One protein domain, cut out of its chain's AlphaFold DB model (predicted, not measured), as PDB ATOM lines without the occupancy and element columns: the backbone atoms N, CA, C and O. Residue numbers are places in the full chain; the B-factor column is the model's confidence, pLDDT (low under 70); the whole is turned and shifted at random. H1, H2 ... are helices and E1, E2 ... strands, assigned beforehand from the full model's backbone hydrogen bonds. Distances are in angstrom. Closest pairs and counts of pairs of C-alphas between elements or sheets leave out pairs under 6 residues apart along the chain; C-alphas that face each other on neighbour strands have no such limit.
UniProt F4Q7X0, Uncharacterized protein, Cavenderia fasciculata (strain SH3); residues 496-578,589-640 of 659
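AT A GLANCE: This is residues 496 to 578 and 589 to 640 of the 659 residues of an uncharacterized protein of Cavenderia fasciculata (strain SH3) (UniProt F4Q7X0). Picture one twisted sheet of three long strands, E1 to E3, with helices over one face, H2 and H4 packed on it, and the other face bare. H5 and H6 make a corner beyond H4, with H1 beside H5 and H3 farther from the sheet. The printed part has 135 residues, with six named helices and three named strands in the order H1 E1 E2 E3 H2 H3 H4 H5 H6, and the class is mixed. The sheet's order is E1 - E2 - E3, all antiparallel; the whole is compact, with a radius of gyration of the C-alphas of 15.8 A and spans of 47 by 34 by 29 A.

IN THESE COORDINATES: Find C-alpha 496 at (94.040, 8.917, 266.367), where H1, residues 496 to 500, begins. E1, residues 502 to 511, runs 29.6 A from C-alpha 502 at (84.885, 15.210, 272.013). E2, residues 521 to 530, covers 28.7 A, and E3, residues 540 to 549, covers 27.1 A. Next come H2, residues 550 to 560, 15.2 A, and H3, residues 567 to 578, 16.6 A. After the cut, look for H4, residues 601 to 615, 20.8 A; H5, residues 619 to 627; and H6, residues 629 to 639, ending at (88.111, 4.063, 282.151).

HOW THE PARTS SIT: Start at the sheet, a meander, each strand the antiparallel neighbour of the one before. In the hairpin E1 and E2, N 506 and O 526 are 2.9 A apart, within hydrogen-bond range; in the hairpin E2 and E3, N 525 and O 546 are 2.9 A apart. With H2 and H4 on one face, there are two layers, helices and sheet. H4 lies over E1 at a height over the sheet of 9.0 A, only just not over E2 too, which has 2 of its C-alphas; it runs along the strands, at 21 degrees to E1 on the local plane. The closest C-alphas of H2 and E2, Val 521 and Leu 550, are 5.7 A apart. H6 only grazes the sheet, with residues 638 to 639. H4 and H5 touch only at the corner, closest at C-alphas 615 and 622, 5.8 A. H5 and H6 touch only at the corner too, closest at C-alphas 626 and 632, 4.5 A. H3 only just touches H5, with 3 pairs of C-alphas within 8 A, by residues 567 to 571 alone; the closest are Phe 567 and Ser 624, 6.5 A. H1 touches H5, closest at C-alphas 499 and 623, 6.0 A. In H2, H3, H4, H5 and H6 every O i to N i+4 pair is within hydrogen-bond range; in H1 it is 0 of 1, with 2 of 2 O i to N i+3 pairs.

THE WHOLE: The C-alphas farthest apart, Asp 536 and Asn 596, are 47.8 A apart. Residues 579 to 588 are not printed; C-alphas 578 and 589 are 14.9 A apart across the cut. Of the links printed whole, none is long. The mean pLDDT of the printed part is 70.3, and 56 residues are under 70, among them 562 to 578 and 589 to 599.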
ATOM      1  N   ASP A 496      93.911   7.493 266.683       57.38
ATOM      2  CA  ASP A 496      94.040   8.917 266.367       57.38
ATOM      3  C   ASP A 496      92.681   9.632 266.346       57.38
ATOM      4  O   ASP A 496      92.570  10.770 266.792       57.38
ATOM      5  N   GLN A 497      91.605   8.960 265.924       59.62
ATOM      6  CA  GLN A 497      90.253   9.533 265.947       59.62
ATOM      7  C   GLN A 497      89.762   9.752 267.387       59.62
ATOM      8  O   GLN A 497      89.107  10.755 267.668       59.62
ATOM      9  N   LEU A 498      90.141   8.880 268.331       63.81
ATOM     10  CA  LEU A 498      89.821   9.057 269.754       63.81
ATOM     11  C   LEU A 498      90.536  10.267 270.389       63.81
ATOM     12  O   LEU A 498      90.057  10.767 271.410       63.81
ATOM     13  N   LEU A 499      91.633  10.764 269.797       62.72
ATOM     14  CA  LEU A 499      92.277  12.020 270.209       62.72
ATOM     15  C   LEU A 499      91.411  13.242 269.861       62.72
ATOM     16  O   LEU A 499      91.355  14.191 270.646       62.72
ATOM     17  N   PHE A 500      90.740  13.227 268.707       61.97
ATOM     18  CA  PHE A 500      90.034  14.396 268.169       61.97
ATOM     19  C   PHE A 500      88.549  14.451 268.536       61.97
ATOM     20  O   PHE A 500      88.052  15.546 268.784       61.97
ATOM     21  N   LEU A 501      87.872  13.304 268.665       69.44
ATOM     22  CA  LEU A 501      86.482  13.242 269.139       69.44
ATOM     23  C   LEU A 501      86.322  13.929 270.502       69.44
ATOM     24  O   LEU A 501      87.208  13.828 271.361       69.44
ATOM     25  N   ASP A 502      85.189  14.594 270.723       74.19
ATOM     26  CA  ASP A 502      84.885  15.210 272.013       74.19
ATOM     27  C   ASP A 502      84.456  14.153 273.042       74.19
ATOM     28  O   ASP A 502      83.744  13.195 272.731       74.19
ATOM     29  N   TRP A 503      84.936  14.311 274.275       78.94
ATOM     30  CA  TRP A 503      84.669  13.395 275.380       78.94
ATOM     31  C   TRP A 503      84.104  14.190 276.556       78.94
ATOM     32  O   TRP A 503      84.806  14.979 277.191       78.94
ATOM     33  N   VAL A 504      82.860  13.903 276.923       82.75
ATOM     34  CA  VAL A 504      82.269  14.362 278.180       82.75
ATOM     35  C   VAL A 504      82.421  13.250 279.214       82.75
ATOM     36  O   VAL A 504      82.185  12.075 278.933       82.75
ATOM     37  N   CYS A 505      82.826  13.610 280.430       86.25
ATOM     38  CA  CYS A 505      82.823  12.687 281.556       86.25
ATOM     39  C   CYS A 505      82.128  13.332 282.757       86.25
ATOM     40  O   CYS A 505      82.592  14.342 283.288       86.25
ATOM     41  N   ASN A 506      81.010  12.732 283.166       88.06
ATOM     42  CA  ASN A 506      80.227  13.140 284.326       88.06
ATOM     43  C   ASN A 506      80.621  12.277 285.530       88.06
ATOM     44  O   ASN A 506      80.924  11.089 285.386       88.06
ATOM     45  N   HIS A 507      80.557  12.835 286.738       89.50
ATOM     46  CA  HIS A 507      80.755  12.081 287.977       89.50
ATOM     47  C   HIS A 507      79.561  12.183 288.915       89.50
ATOM     48  O   HIS A 507      78.812  13.156 288.916       89.50
ATOM     49  N   LYS A 508      79.415  11.160 289.756       88.69
ATOM     50  CA  LYS A 508      78.463  11.134 290.861       88.69
ATOM     51  C   LYS A 508      79.071  10.389 292.041       88.69
ATOM     52  O   LYS A 508      79.436   9.217 291.924       88.69
ATOM     53  N   ILE A 509      79.156  11.051 293.191       85.00
ATOM     54  CA  ILE A 509      79.518  10.384 294.443       85.00
ATOM     55  C   ILE A 509      78.362   9.485 294.897       85.00
ATOM     56  O   ILE A 509      77.212   9.914 294.997       85.00
ATOM     57  N   ILE A 510      78.691   8.233 295.210       81.56
ATOM     58  CA  ILE A 510      77.824   7.268 295.882       81.56
ATOM     59  C   ILE A 510      78.452   6.974 297.249       81.56
ATOM     60  O   ILE A 510      79.528   6.382 297.358       81.56
ATOM     61  N   SER A 511      77.768   7.397 298.307       71.12
ATOM     62  CA  SER A 511      78.176   7.193 299.698       71.12
ATOM     63  C   SER A 511      76.993   6.701 300.522       71.12
ATOM     64  O   SER A 511      75.915   7.287 300.433       71.12
ATOM     65  N   ASP A 512      77.204   5.696 301.375       60.25
ATOM     66  CA  ASP A 512      76.233   5.334 302.415       60.25
ATOM     67  C   ASP A 512      75.922   6.576 303.270       60.25
ATOM     68  O   ASP A 512      76.790   7.042 304.009       60.25
ATOM     69  N   HIS A 513      74.686   7.089 303.230       50.31
ATOM     70  CA  HIS A 513      74.270   8.272 304.007       50.31
ATOM     71  C   HIS A 513      74.414   8.099 305.535       50.31
ATOM     72  O   HIS A 513      74.361   9.075 306.280       50.31
ATOM     73  N   HIS A 514      74.632   6.870 306.008       49.62
ATOM     74  CA  HIS A 514      74.901   6.538 307.409       49.62
ATOM     75  C   HIS A 514      76.405   6.495 307.762       49.62
ATOM     76  O   HIS A 514      76.754   6.249 308.914       49.62
ATOM     77  N   SER A 515      77.307   6.732 306.802       50.91
ATOM     78  CA  SER A 515      78.760   6.783 307.010       50.91
ATOM     79  C   SER A 515      79.293   8.208 306.866       50.91
ATOM     80  O   SER A 515      79.616   8.657 305.769       50.91
ATOM     81  N   SER A 516      79.560   8.866 307.997       54.50
ATOM     82  CA  SER A 516      80.385  10.085 308.053       54.50
ATOM     83  C   SER A 516      81.858   9.854 307.664       54.50
ATOM     84  O   SER A 516      82.649  10.794 307.626       54.50
ATOM     85  N   SER A 517      82.256   8.609 307.374       60.53
ATOM     86  CA  SER A 517      83.617   8.266 306.966       60.53
ATOM     87  C   SER A 517      83.774   8.216 305.442       60.53
ATOM     88  O   SER A 517      83.078   7.468 304.753       60.53
ATOM     89  N   LEU A 518      84.795   8.903 304.922       64.06
ATOM     90  CA  LEU A 518      85.215   8.838 303.511       64.06
ATOM     91  C   LEU A 518      85.805   7.463 303.098       64.06
ATOM     92  O   LEU A 518      86.325   7.314 301.995       64.06
ATOM     93  N   LYS A 519      85.753   6.449 303.978       60.47
ATOM     94  CA  LYS A 519      86.344   5.111 303.779       60.47
ATOM     95  C   LYS A 519      85.547   4.213 302.825       60.47
ATOM     96  O   LYS A 519      86.069   3.194 302.390       60.47
ATOM     97  N   LYS A 520      84.292   4.565 302.525       69.31
ATOM     98  CA  LYS A 520      83.391   3.827 301.621       69.31
ATOM     99  C   LYS A 520      82.774   4.732 300.548       69.31
ATOM    100  O   LYS A 520      81.594   4.621 300.237       69.31
ATOM    101  N   VAL A 521      83.560   5.656 299.997       80.56
ATOM    102  CA  VAL A 521      83.114   6.451 298.846       80.56
ATOM    103  C   VAL A 521      83.347   5.667 297.557       80.56
ATOM    104  O   VAL A 521      84.492   5.367 297.199       80.56
ATOM    105  N   ILE A 522      82.248   5.364 296.869       85.50
ATOM    106  CA  ILE A 522      82.225   4.915 295.479       85.50
ATOM    107  C   ILE A 522      81.977   6.150 294.607       85.50
ATOM    108  O   ILE A 522      81.237   7.060 294.970       85.50
ATOM    109  N   ILE A 523      82.630   6.197 293.457       88.44
ATOM    110  CA  ILE A 523      82.532   7.272 292.480       88.44
ATOM    111  C   ILE A 523      82.043   6.616 291.197       88.44
ATOM    112  O   ILE A 523      82.750   5.795 290.606       88.44
ATOM    113  N   GLN A 524      80.814   6.933 290.804       89.62
ATOM    114  CA  GLN A 524      80.299   6.590 289.488       89.62
ATOM    115  C   GLN A 524      80.855   7.611 288.493       89.62
ATOM    116  O   GLN A 524      80.772   8.816 288.739       89.62
ATOM    117  N   LEU A 525      81.432   7.126 287.397       89.31
ATOM    118  CA  LEU A 525      81.919   7.933 286.283       89.31
ATOM    119  C   LEU A 525      81.191   7.487 285.021       89.31
ATOM    120  O   LEU A 525      81.278   6.323 284.634       89.31
ATOM    121  N   GLU A 526      80.473   8.405 284.399       89.38
ATOM    122  CA  GLU A 526      79.858   8.224 283.089       89.38
ATOM    123  C   GLU A 526      80.782   8.859 282.048       89.38
ATOM    124  O   GLU A 526      81.235   9.987 282.229       89.38
ATOM    125  N   PHE A 527      81.088   8.126 280.984       85.56
ATOM    126  CA  PHE A 527      81.875   8.593 279.847       85.56
ATOM    127  C   PHE A 527      80.977   8.619 278.615       85.56
ATOM    128  O   PHE A 527      80.240   7.667 278.359       85.56
ATOM    129  N   ILE A 528      81.055   9.704 277.854       82.31
ATOM    130  CA  ILE A 528      80.273   9.960 276.649       82.31
ATOM    131  C   ILE A 528      81.244  10.453 275.578       82.31
ATOM    132  O   ILE A 528      81.984  11.406 275.812       82.31
ATOM    133  N   ILE A 529      81.241   9.817 274.408       76.62
ATOM    134  CA  ILE A 529      81.982  10.275 273.229       76.62
ATOM    135  C   ILE A 529      80.974  10.858 272.240       76.62
ATOM    136  O   ILE A 529      80.122  10.134 271.706       76.62
ATOM    137  N   HIS A 530      81.078  12.163 272.005       73.31
ATOM    138  CA  HIS A 530      80.305  12.863 270.987       73.31
ATOM    139  C   HIS A 530      80.990  12.732 269.624       73.31
ATOM    140  O   HIS A 530      82.217  12.725 269.525       73.31
ATOM    141  N   GLY A 531      80.182  12.594 268.575       60.59
ATOM    142  CA  GLY A 531      80.650  12.585 267.194       60.59
ATOM    143  C   GLY A 531      81.000  13.965 266.653       60.59
ATOM    144  O   GLY A 531      80.684  14.987 267.262       60.59
ATOM    145  N   ASP A 532      81.583  13.981 265.453       54.78
ATOM    146  CA  ASP A 532      81.670  15.198 264.650       54.78
ATOM    147  C   ASP A 532      80.269  15.790 264.422       54.78
ATOM    148  O   ASP A 532      79.316  15.089 264.064       54.78
ATOM    149  N   TYR A 533      80.151  17.103 264.628       43.72
ATOM    150  CA  TYR A 533      78.899  17.854 264.532       43.72
ATOM    151  C   TYR A 533      78.429  18.013 263.072       43.72
ATOM    152  O   TYR A 533      78.529  19.086 262.472       43.72
ATOM    153  N   HIS A 534      77.828  16.964 262.509       44.00
ATOM    154  CA  HIS A 534      76.827  17.154 261.457       44.00
ATOM    155  C   HIS A 534      75.598  17.839 262.077       44.00
ATOM    156  O   HIS A 534      75.076  17.401 263.100       44.00
ATOM    157  N   GLN A 535      75.198  18.975 261.501       43.69
ATOM    158  CA  GLN A 535      74.723  20.129 262.282       43.69
ATOM    159  C   GLN A 535      73.356  19.980 262.981       43.69
ATOM    160  O   GLN A 535      73.047  20.797 263.847       43.69
ATOM    161  N   ASP A 536      72.576  18.940 262.672       46.62
ATOM    162  CA  ASP A 536      71.166  18.830 263.079       46.62
ATOM    163  C   ASP A 536      70.852  17.740 264.125       46.62
ATOM    164  O   ASP A 536      69.731  17.706 264.635       46.62
ATOM    165  N   GLN A 537      71.792  16.849 264.481       42.91
ATOM    166  CA  GLN A 537      71.607  15.833 265.539       42.91
ATOM    167  C   GLN A 537      72.924  15.522 266.283       42.91
ATOM    168  O   GLN A 537      73.916  15.191 265.630       42.91
ATOM    169  N   PRO A 538      72.952  15.513 267.633       46.88
ATOM    170  CA  PRO A 538      74.115  15.059 268.394       46.88
ATOM    171  C   PRO A 538      74.233  13.526 268.340       46.88
ATOM    172  O   PRO A 538      73.674  12.811 269.173       46.88
ATOM    173  N   TYR A 539      74.977  13.007 267.362       52.16
ATOM    174  CA  TYR A 539      75.301  11.582 267.292       52.16
ATOM    175  C   TYR A 539      76.273  11.185 268.413       52.16
ATOM    176  O   TYR A 539      77.440  11.579 268.430       52.16
ATOM    177  N   TYR A 540      75.793  10.364 269.345       53.12
ATOM    178  CA  TYR A 540      76.626   9.691 270.339       53.12
ATOM    179  C   TYR A 540      77.345   8.505 269.685       53.12
ATOM    180  O   TYR A 540      76.692   7.581 269.204       53.12
ATOM    181  N   TYR A 541      78.680   8.497 269.694       59.44
ATOM    182  CA  TYR A 541      79.462   7.353 269.197       59.44
ATOM    183  C   TYR A 541      79.552   6.229 270.237       59.44
ATOM    184  O   TYR A 541      79.620   5.051 269.890       59.44
ATOM    185  N   SER A 542      79.574   6.588 271.522       69.06
ATOM    186  CA  SER A 542      79.585   5.649 272.644       69.06
ATOM    187  C   SER A 542      79.201   6.364 273.936       69.06
ATOM    188  O   SER A 542      79.597   7.510 274.147       69.06
ATOM    189  N   SER A 543      78.506   5.674 274.838       79.94
ATOM    190  CA  SER A 543      78.475   6.036 276.255       79.94
ATOM    191  C   SER A 543      78.577   4.789 277.128       79.94
ATOM    192  O   SER A 543      78.133   3.703 276.746       79.94
ATOM    193  N   TRP A 544      79.217   4.923 278.288       85.50
ATOM    194  CA  TRP A 544      79.354   3.853 279.275       85.50
ATOM    195  C   TRP A 544      79.491   4.416 280.687       85.50
ATOM    196  O   TRP A 544      79.753   5.600 280.882       85.50
ATOM    197  N   THR A 545      79.303   3.570 281.697       86.44
ATOM    198  CA  THR A 545      79.411   3.970 283.105       86.44
ATOM    199  C   THR A 545      80.280   2.982 283.862       86.44
ATOM    200  O   THR A 545      80.079   1.776 283.766       86.44
ATOM    201  N   ILE A 546      81.203   3.490 284.671       87.50
ATOM    202  CA  ILE A 546      82.028   2.693 285.578       87.50
ATOM    203  C   ILE A 546      81.832   3.120 287.032       87.50
ATOM    204  O   ILE A 546      81.477   4.263 287.320       87.50
ATOM    205  N   GLN A 547      82.129   2.220 287.963       87.88
ATOM    206  CA  GLN A 547      82.233   2.517 289.389       87.88
ATOM    207  C   GLN A 547      83.676   2.321 289.863       87.88
ATOM    208  O   GLN A 547      84.320   1.310 289.575       87.88
ATOM    209  N   ARG A 548      84.213   3.297 290.600       87.12
ATOM    210  CA  ARG A 548      85.570   3.254 291.165       87.12
ATOM    211  C   ARG A 548      85.560   3.665 292.627       87.12
ATOM    212  O   ARG A 548      84.828   4.566 293.018       87.12
ATOM    213  N   SER A 549      86.389   3.029 293.448       86.31
ATOM    214  CA  SER A 549      86.594   3.497 294.817       86.31
ATOM    215  C   SER A 549      87.434   4.775 294.829       86.31
ATOM    216  O   SER A 549      88.290   4.996 293.966       86.31
ATOM    217  N   LEU A 550      87.247   5.599 295.858       84.31
ATOM    218  CA  LEU A 550      88.072   6.785 296.078       84.31
ATOM    219  C   LEU A 550      89.585   6.466 296.103       84.31
ATOM    220  O   LEU A 550      90.394   7.270 295.645       84.31
ATOM    221  N   ASP A 551      89.989   5.288 296.585       83.94
ATOM    222  CA  ASP A 551      91.404   4.902 296.631       83.94
ATOM    223  C   ASP A 551      91.945   4.404 295.277       83.94
ATOM    224  O   ASP A 551      93.125   4.622 294.985       83.94
ATOM    225  N   GLN A 552      91.097   3.852 294.397       85.44
ATOM    226  CA  GLN A 552      91.447   3.642 292.984       85.44
ATOM    227  C   GLN A 552      91.688   4.988 292.285       85.44
ATOM    228  O   GLN A 552      92.731   5.160 291.651       85.44
ATOM    229  N   LEU A 553      90.798   5.973 292.475       85.94
ATOM    230  CA  LEU A 553      90.966   7.316 291.905       85.94
ATOM    231  C   LEU A 553      92.242   8.002 292.422       85.94
ATOM    232  O   LEU A 553      93.040   8.485 291.624       85.94
ATOM    233  N   LYS A 554      92.494   7.981 293.740       82.69
ATOM    234  CA  LYS A 554      93.741   8.503 294.336       82.69
ATOM    235  C   LYS A 554      94.989   7.827 293.773       82.69
ATOM    236  O   LYS A 554      96.021   8.480 293.652       82.69
ATOM    237  N   THR A 555      94.931   6.527 293.489       84.62
ATOM    238  CA  THR A 555      96.067   5.768 292.944       84.62
ATOM    239  C   THR A 555      96.337   6.166 291.497       84.62
ATOM    240  O   THR A 555      97.482   6.462 291.155       84.62
ATOM    241  N   PHE A 556      95.284   6.277 290.684       84.56
ATOM    242  CA  PHE A 556      95.375   6.770 289.313       84.56
ATOM    243  C   PHE A 556      95.901   8.216 289.264       84.56
ATOM    244  O   PHE A 556      96.910   8.483 288.612       84.56
ATOM    245  N   TYR A 557      95.326   9.125 290.062       82.81
ATOM    246  CA  TYR A 557      95.822  10.496 290.235       82.81
ATOM    247  C   TYR A 557      97.298  10.534 290.661       82.81
ATOM    248  O   TYR A 557      98.078  11.247 290.040       82.81
ATOM    249  N   LYS A 558      97.721   9.741 291.660       80.56
ATOM    250  CA  LYS A 558      99.127   9.693 292.123       80.56
ATOM    251  C   LYS A 558     100.104   9.256 291.033       80.56
ATOM    252  O   LYS A 558     101.273   9.628 291.089       80.56
ATOM    253  N   MET A 559      99.665   8.431 290.088       79.69
ATOM    254  CA  MET A 559     100.465   8.004 288.943       79.69
ATOM    255  C   MET A 559     100.518   9.106 287.878       79.69
ATOM    256  O   MET A 559     101.611   9.503 287.474       79.69
ATOM    257  N   VAL A 560      99.366   9.670 287.497       76.19
ATOM    258  CA  VAL A 560      99.271  10.827 286.587       76.19
ATOM    259  C   VAL A 560     100.068  12.026 287.125       76.19
ATOM    260  O   VAL A 560     100.727  12.721 286.357       76.19
ATOM    261  N   SER A 561     100.118  12.220 288.445       72.19
ATOM    262  CA  SER A 561     100.901  13.266 289.111       72.19
ATOM    263  C   SER A 561     102.391  12.930 289.310       72.19
ATOM    264  O   SER A 561     103.099  13.701 289.954       72.19
ATOM    265  N   ARG A 562     102.872  11.770 288.836       69.81
ATOM    266  CA  ARG A 562     104.274  11.310 288.957       69.81
ATOM    267  C   ARG A 562     104.950  11.071 287.611       69.81
ATOM    268  O   ARG A 562     106.124  11.384 287.468       69.81
ATOM    269  N   SER A 563     104.230  10.522 286.636       64.44
ATOM    270  CA  SER A 563     104.770  10.140 285.322       64.44
ATOM    271  C   SER A 563     105.091  11.312 284.385       64.44
ATOM    272  O   SER A 563     105.565  11.081 283.276       64.44
ATOM    273  N   SER A 564     104.799  12.548 284.794       54.41
ATOM    274  CA  SER A 564     104.286  13.545 283.849       54.41
ATOM    275  C   SER A 564     104.833  14.953 284.141       54.41
ATOM    276  O   SER A 564     104.085  15.915 284.288       54.41
ATOM    277  N   SER A 565     106.157  15.087 284.261       52.75
ATOM    278  CA  SER A 565     106.830  16.362 284.572       52.75
ATOM    279  C   SER A 565     106.659  17.450 283.499       52.75
ATOM    280  O   SER A 565     106.827  18.625 283.816       52.75
ATOM    281  N   SER A 566     106.306  17.082 282.263       53.22
ATOM    282  CA  SER A 566     105.896  17.986 281.177       53.22
ATOM    283  C   SER A 566     104.407  18.339 281.261       53.22
ATOM    284  O   SER A 566     104.068  19.501 281.436       53.22
ATOM    285  N   PHE A 567     103.527  17.334 281.245       54.91
ATOM    286  CA  PHE A 567     102.069  17.449 281.418       54.91
ATOM    287  C   PHE A 567     101.677  18.368 282.586       54.91
ATOM    288  O   PHE A 567     100.943  19.333 282.409       54.91
ATOM    289  N   ILE A 568     102.241  18.130 283.775       54.00
ATOM    290  CA  ILE A 568     101.948  18.922 284.978       54.00
ATOM    291  C   ILE A 568     102.492  20.350 284.849       54.00
ATOM    292  O   ILE A 568     101.865  21.274 285.357       54.00
ATOM    293  N   LYS A 569     103.625  20.559 284.160       53.12
ATOM    294  CA  LYS A 569     104.119  21.913 283.861       53.12
ATOM    295  C   LYS A 569     103.187  22.639 282.897       53.12
ATOM    296  O   LYS A 569     102.869  23.785 283.166       53.12
ATOM    297  N   ASN A 570     102.688  21.992 281.845       53.47
ATOM    298  CA  ASN A 570     101.731  22.621 280.930       53.47
ATOM    299  C   ASN A 570     100.426  22.981 281.662       53.47
ATOM    300  O   ASN A 570     100.010  24.134 281.610       53.47
ATOM    301  N   ILE A 571      99.865  22.055 282.447       54.22
ATOM    302  CA  ILE A 571      98.655  22.279 283.261       54.22
ATOM    303  C   ILE A 571      98.838  23.421 284.273       54.22
ATOM    304  O   ILE A 571      97.939  24.244 284.439       54.22
ATOM    305  N   LEU A 572      99.985  23.497 284.959       50.59
ATOM    306  CA  LEU A 572     100.262  24.580 285.911       50.59
ATOM    307  C   LEU A 572     100.507  25.921 285.200       50.59
ATOM    308  O   LEU A 572      99.898  26.919 285.576       50.59
ATOM    309  N   ASN A 573     101.319  25.938 284.139       47.72
ATOM    310  CA  ASN A 573     101.665  27.152 283.395       47.72
ATOM    311  C   ASN A 573     100.459  27.739 282.634       47.72
ATOM    312  O   ASN A 573     100.351  28.956 282.495       47.72
ATOM    313  N   GLN A 574      99.534  26.905 282.146       51.34
ATOM    314  CA  GLN A 574      98.268  27.377 281.573       51.34
ATOM    315  C   GLN A 574      97.334  27.944 282.644       51.34
ATOM    316  O   GLN A 574      96.625  28.914 282.376       51.34
ATOM    317  N   LYS A 575      97.361  27.402 283.870       47.53
ATOM    318  CA  LYS A 575      96.610  27.979 284.990       47.53
ATOM    319  C   LYS A 575      97.112  29.387 285.321       47.53
ATOM    320  O   LYS A 575      96.300  30.299 285.420       47.53
ATOM    321  N   GLU A 576      98.430  29.596 285.373       42.41
ATOM    322  CA  GLU A 576      99.028  30.925 285.594       42.41
ATOM    323  C   GLU A 576      98.696  31.945 284.488       42.41
ATOM    324  O   GLU A 576      98.616  33.135 284.777       42.41
ATOM    325  N   LYS A 577      98.433  31.503 283.248       43.75
ATOM    326  CA  LYS A 577      97.999  32.387 282.149       43.75
ATOM    327  C   LYS A 577      96.497  32.691 282.114       43.75
ATOM    328  O   LYS A 577      96.116  33.680 281.498       43.75
ATOM    329  N   ASN A 578      95.654  31.877 282.753       44.53
ATOM    330  CA  ASN A 578      94.190  32.022 282.711       44.53
ATOM    331  C   ASN A 578      93.563  32.484 284.047       44.53
ATOM    332  O   ASN A 578      92.446  33.003 284.051       44.53
ATOM    333  N   PHE A 589      97.980  21.800 291.932       55.16
ATOM    334  CA  PHE A 589      97.619  20.472 291.408       55.16
ATOM    335  C   PHE A 589      98.060  19.314 292.326       55.16
ATOM    336  O   PHE A 589      97.349  18.320 292.471       55.16
ATOM    337  N   SER A 590      99.179  19.483 293.041       57.78
ATOM    338  CA  SER A 590      99.696  18.548 294.052       57.78
ATOM    339  C   SER A 590      98.810  18.342 295.298       57.78
ATOM    340  O   SER A 590      99.220  17.625 296.214       57.78
ATOM    341  N   THR A 591      97.664  19.021 295.420       62.34
ATOM    342  CA  THR A 591      96.839  19.074 296.647       62.34
ATOM    343  C   THR A 591      95.446  18.452 296.522       62.34
ATOM    344  O   THR A 591      94.848  18.177 297.562       62.34
ATOM    345  N   LEU A 592      94.972  18.151 295.303       65.69
ATOM    346  CA  LEU A 592      93.596  17.691 295.018       65.69
ATOM    347  C   LEU A 592      93.131  16.501 295.877       65.69
ATOM    348  O   LEU A 592      91.961  16.421 296.227       65.69
ATOM    349  N   PHE A 593      94.043  15.592 296.248       67.19
ATOM    350  CA  PHE A 593      93.735  14.430 297.091       67.19
ATOM    351  C   PHE A 593      94.702  14.247 298.278       67.19
ATOM    352  O   PHE A 593      95.003  13.117 298.678       67.19
ATOM    353  N   LYS A 594      95.219  15.345 298.850       66.12
ATOM    354  CA  LYS A 594      95.943  15.284 300.135       66.12
ATOM    355  C   LYS A 594      94.952  15.019 301.281       66.12
ATOM    356  O   LYS A 594      93.809  15.454 301.253       66.12
ATOM    357  N   SER A 595      95.396  14.306 302.317       56.62
ATOM    358  CA  SER A 595      94.548  13.891 303.453       56.62
ATOM    359  C   SER A 595      93.920  15.049 304.233       56.62
ATOM    360  O   SER A 595      92.924  14.848 304.917       56.62
ATOM    361  N   ASN A 596      94.508  16.242 304.139       55.22
ATOM    362  CA  ASN A 596      94.144  17.408 304.938       55.22
ATOM    363  C   ASN A 596      93.303  18.431 304.142       55.22
ATOM    364  O   ASN A 596      92.943  19.461 304.697       55.22
ATOM    365  N   SER A 597      93.020  18.176 302.857       58.12
ATOM    366  CA  SER A 597      92.282  19.078 301.949       58.12
ATOM    367  C   SER A 597      90.887  18.568 301.556       58.12
ATOM    368  O   SER A 597      90.255  19.140 300.672       58.12
ATOM    369  N   ILE A 598      90.404  17.498 302.200       67.94
ATOM    370  CA  ILE A 598      89.070  16.927 301.977       67.94
ATOM    371  C   ILE A 598      88.425  16.636 303.340       67.94
ATOM    372  O   ILE A 598      88.605  15.557 303.906       67.94
ATOM    373  N   SER A 599      87.689  17.610 303.876       66.38
ATOM    374  CA  SER A 599      86.879  17.473 305.094       66.38
ATOM    375  C   SER A 599      85.385  17.271 304.818       66.38
ATOM    376  O   SER A 599      84.680  16.781 305.697       66.38
ATOM    377  N   THR A 600      84.897  17.591 303.611       74.62
ATOM    378  CA  THR A 600      83.489  17.403 303.212       74.62
ATOM    379  C   THR A 600      83.346  16.606 301.912       74.62
ATOM    380  O   THR A 600      84.281  16.496 301.115       74.62
ATOM    381  N   ILE A 601      82.148  16.056 301.679       76.06
ATOM    382  CA  ILE A 601      81.800  15.388 300.414       76.06
ATOM    383  C   ILE A 601      81.771  16.400 299.255       76.06
ATOM    384  O   ILE A 601      82.215  16.075 298.163       76.06
ATOM    385  N   GLU A 602      81.352  17.642 299.500       78.44
ATOM    386  CA  GLU A 602      81.346  18.726 298.503       78.44
ATOM    387  C   GLU A 602      82.761  19.067 298.011       78.44
ATOM    388  O   GLU A 602      82.989  19.206 296.812       78.44
ATOM    389  N   GLN A 603      83.739  19.140 298.922       77.38
ATOM    390  CA  GLN A 603      85.149  19.310 298.559       77.38
ATOM    391  C   GLN A 603      85.673  18.110 297.769       77.38
ATOM    392  O   GLN A 603      86.466  18.280 296.844       77.38
ATOM    393  N   LEU A 604      85.250  16.890 298.117       81.75
ATOM    394  CA  LEU A 604      85.616  15.708 297.346       81.75
ATOM    395  C   LEU A 604      85.037  15.778 295.924       81.75
ATOM    396  O   LEU A 604      85.772  15.540 294.972       81.75
ATOM    397  N   ASP A 605      83.770  16.157 295.780       82.25
ATOM    398  CA  ASP A 605      83.084  16.268 294.491       82.25
ATOM    399  C   ASP A 605      83.738  17.324 293.587       82.25
ATOM    400  O   ASP A 605      84.109  17.037 292.448       82.25
ATOM    401  N   GLN A 606      84.030  18.507 294.136       82.00
ATOM    402  CA  GLN A 606      84.766  19.561 293.435       82.00
ATOM    403  C   GLN A 606      86.171  19.108 293.005       82.00
ATOM    404  O   GLN A 606      86.601  19.424 291.895       82.00
ATOM    405  N   ASN A 607      86.893  18.355 293.842       81.94
ATOM    406  CA  ASN A 607      88.215  17.825 293.492       81.94
ATOM    407  C   ASN A 607      88.145  16.708 292.431       81.94
ATOM    408  O   ASN A 607      89.023  16.641 291.569       81.94
ATOM    409  N   ILE A 608      87.095  15.878 292.441       84.31
ATOM    410  CA  ILE A 608      86.814  14.890 291.387       84.31
ATOM    411  C   ILE A 608      86.521  15.608 290.063       84.31
ATOM    412  O   ILE A 608      87.198  15.334 289.073       84.31
ATOM    413  N   GLY A 609      85.603  16.579 290.049       81.62
ATOM    414  CA  GLY A 609      85.258  17.350 288.850       81.62
ATOM    415  C   GLY A 609      86.448  18.120 288.263       81.62
ATOM    416  O   GLY A 609      86.669  18.087 287.053       81.62
ATOM    417  N   ARG A 610      87.284  18.744 289.112       78.69
ATOM    418  CA  ARG A 610      88.555  19.375 288.693       78.69
ATOM    419  C   ARG A 610      89.495  18.368 288.027       78.69
ATOM    420  O   ARG A 610      90.072  18.671 286.986       78.69
ATOM    421  N   PHE A 611      89.639  17.176 288.607       81.38
ATOM    422  CA  PHE A 611      90.503  16.130 288.064       81.38
ATOM    423  C   PHE A 611      89.975  15.559 286.737       81.38
ATOM    424  O   PHE A 611      90.757  15.357 285.812       81.38
ATOM    425  N   ILE A 612      88.663  15.361 286.600       82.69
ATOM    426  CA  ILE A 612      88.038  14.864 285.364       82.69
ATOM    427  C   ILE A 612      88.125  15.886 284.236       82.69
ATOM    428  O   ILE A 612      88.547  15.532 283.135       82.69
ATOM    429  N   LYS A 613      87.819  17.162 284.511       77.31
ATOM    430  CA  LYS A 613      87.968  18.227 283.514       77.31
ATOM    431  C   LYS A 613      89.407  18.313 282.991       77.31
ATOM    432  O   LYS A 613      89.599  18.513 281.802       77.31
ATOM    433  N   MET A 614      90.401  18.099 283.854       74.12
ATOM    434  CA  MET A 614      91.813  18.048 283.467       74.12
ATOM    435  C   MET A 614      92.185  16.781 282.671       74.12
ATOM    436  O   MET A 614      93.009  16.862 281.769       74.12
ATOM    437  N   MET A 615      91.613  15.611 282.985       75.94
ATOM    438  CA  MET A 615      91.880  14.366 282.240       75.94
ATOM    439  C   MET A 615      91.277  14.354 280.829       75.94
ATOM    440  O   MET A 615      91.853  13.754 279.928       75.94
ATOM    441  N   VAL A 616      90.072  14.915 280.679       74.81
ATOM    442  CA  VAL A 616      89.190  14.643 279.532       74.81
ATOM    443  C   VAL A 616      88.736  15.924 278.827       74.81
ATOM    444  O   VAL A 616      88.770  15.991 277.603       74.81
ATOM    445  N   GLY A 617      88.361  16.955 279.592       66.44
ATOM    446  CA  GLY A 617      87.775  18.211 279.098       66.44
ATOM    447  C   GLY A 617      88.779  19.258 278.600       66.44
ATOM    448  O   GLY A 617      88.478  20.451 278.633       66.44
ATOM    449  N   ASP A 618      89.969  18.822 278.191       72.00
ATOM    450  CA  ASP A 618      91.010  19.628 277.554       72.00
ATOM    451  C   ASP A 618      91.760  18.741 276.549       72.00
ATOM    452  O   ASP A 618      92.286  17.681 276.903       72.00
ATOM    453  N   ILE A 619      91.790  19.174 275.287       71.06
ATOM    454  CA  ILE A 619      92.357  18.420 274.169       71.06
ATOM    455  C   ILE A 619      93.868  18.228 274.341       71.06
ATOM    456  O   ILE A 619      94.355  17.134 274.069       71.06
ATOM    457  N   GLU A 620      94.615  19.221 274.837       70.81
ATOM    458  CA  GLU A 620      96.071  19.100 275.007       70.81
ATOM    459  C   GLU A 620      96.431  18.118 276.126       70.81
ATOM    460  O   GLU A 620      97.395  17.352 276.012       70.81
ATOM    461  N   ASN A 621      95.620  18.076 277.185       72.88
ATOM    462  CA  ASN A 621      95.811  17.141 278.290       72.88
ATOM    463  C   ASN A 621      95.396  15.716 277.910       72.88
ATOM    464  O   ASN A 621      96.168  14.777 278.124       72.88
ATOM    465  N   LYS A 622      94.229  15.555 277.274       73.81
ATOM    466  CA  LYS A 622      93.753  14.280 276.716       73.81
ATOM    467  C   LYS A 622      94.786  13.702 275.739       73.81
ATOM    468  O   LYS A 622      95.170  12.539 275.859       73.81
ATOM    469  N   ARG A 623      95.318  14.543 274.844       71.31
ATOM    470  CA  ARG A 623      96.413  14.217 273.917       71.31
ATOM    471  C   ARG A 623      97.678  13.785 274.657       71.31
ATOM    472  O   ARG A 623      98.148  12.677 274.433       71.31
ATOM    473  N   SER A 624      98.165  14.577 275.610       72.44
ATOM    474  CA  SER A 624      99.362  14.255 276.407       72.44
ATOM    475  C   SER A 624      99.239  12.946 277.207       72.44
ATOM    476  O   SER A 624     100.225  12.225 277.386       72.44
ATOM    477  N   MET A 625      98.038  12.616 277.696       74.31
ATOM    478  CA  MET A 625      97.759  11.348 278.382       74.31
ATOM    479  C   MET A 625      97.725  10.149 277.427       74.31
ATOM    480  O   MET A 625      98.121   9.056 277.829       74.31
ATOM    481  N   LEU A 626      97.266  10.334 276.188       73.62
ATOM    482  CA  LEU A 626      97.141   9.266 275.195       73.62
ATOM    483  C   LEU A 626      98.413   9.081 274.348       73.62
ATOM    484  O   LEU A 626      98.735   7.953 273.988       73.62
ATOM    485  N   GLU A 627      99.197  10.120 274.068       71.81
ATOM    486  CA  GLU A 627     100.473   9.996 273.344       71.81
ATOM    487  C   GLU A 627     101.525   9.225 274.161       71.81
ATOM    488  O   GLU A 627     102.269   8.421 273.607       71.81
ATOM    489  N   ASN A 628     101.548   9.378 275.491       72.75
ATOM    490  CA  ASN A 628     102.441   8.622 276.371       72.75
ATOM    491  C   ASN A 628     101.935   7.170 276.572       72.75
ATOM    492  O   ASN A 628     100.910   6.988 277.234       72.75
ATOM    493  N   PRO A 629     102.649   6.112 276.128       73.62
ATOM    494  CA  PRO A 629     102.122   4.738 276.160       73.62
ATOM    495  C   PRO A 629     101.800   4.209 277.565       73.62
ATOM    496  O   PRO A 629     100.877   3.410 277.744       73.62
ATOM    497  N   LYS A 630     102.536   4.667 278.587       77.19
ATOM    498  CA  LYS A 630     102.332   4.261 279.985       77.19
ATOM    499  C   LYS A 630     101.095   4.925 280.591       77.19
ATOM    500  O   LYS A 630     100.362   4.266 281.326       77.19
ATOM    501  N   LEU A 631     100.852   6.199 280.268       75.75
ATOM    502  CA  LEU A 631      99.624   6.895 280.658       75.75
ATOM    503  C   LEU A 631      98.418   6.373 279.865       75.75
ATOM    504  O   LEU A 631      97.409   6.071 280.498       75.75
ATOM    505  N   ARG A 632      98.545   6.142 278.545       75.75
ATOM    506  CA  ARG A 632      97.508   5.523 277.695       75.75
ATOM    507  C   ARG A 632      97.021   4.217 278.316       75.75
ATOM    508  O   ARG A 632      95.844   4.097 278.644       75.75
ATOM    509  N   LYS A 633      97.929   3.263 278.555       78.12
ATOM    510  CA  LYS A 633      97.597   1.930 279.087       78.12
ATOM    511  C   LYS A 633      96.836   1.983 280.415       78.12
ATOM    512  O   LYS A 633      95.855   1.263 280.593       78.12
ATOM    513  N   GLU A 634      97.273   2.823 281.348       80.25
ATOM    514  CA  GLU A 634      96.631   2.916 282.661       80.25
ATOM    515  C   GLU A 634      95.359   3.784 282.642       80.25
ATOM    516  O   GLU A 634      94.444   3.502 283.412       80.25
ATOM    517  N   PHE A 635      95.236   4.774 281.746       81.19
ATOM    518  CA  PHE A 635      93.981   5.508 281.517       81.19
ATOM    519  C   PHE A 635      92.903   4.583 280.950       81.19
ATOM    520  O   PHE A 635      91.820   4.510 281.521       81.19
ATOM    521  N   ILE A 636      93.232   3.798 279.915       78.62
ATOM    522  CA  ILE A 636      92.352   2.766 279.341       78.62
ATOM    523  C   ILE A 636      91.887   1.788 280.426       78.62
ATOM    524  O   ILE A 636      90.698   1.504 280.558       78.62
ATOM    525  N   LYS A 637      92.810   1.293 281.253       80.69
ATOM    526  CA  LYS A 637      92.516   0.390 282.377       80.69
ATOM    527  C   LYS A 637      91.672   1.048 283.477       80.69
ATOM    528  O   LYS A 637      90.908   0.358 284.148       80.69
ATOM    529  N   PHE A 638      91.789   2.360 283.675       84.19
ATOM    530  CA  PHE A 638      90.957   3.110 284.613       84.19
ATOM    531  C   PHE A 638      89.530   3.310 284.077       84.19
ATOM    532  O   PHE A 638      88.579   3.025 284.811       84.19
ATOM    533  N   SER A 639      89.383   3.735 282.816       79.81
ATOM    534  CA  SER A 639      88.111   4.063 282.151       79.81
ATOM    535  C   SER A 639      87.302   2.845 281.684       79.81
ATOM    536  O   SER A 639      86.083   2.945 281.555       79.81
ATOM    537  N   SER A 640      87.941   1.700 281.426       78.94
ATOM    538  CA  SER A 640      87.287   0.502 280.873       78.94
ATOM    539  C   SER A 640      86.242  -0.116 281.815       78.94
ATOM    540  O   SER A 640      86.483  -0.191 283.020       78.94
TER     541      SER A 640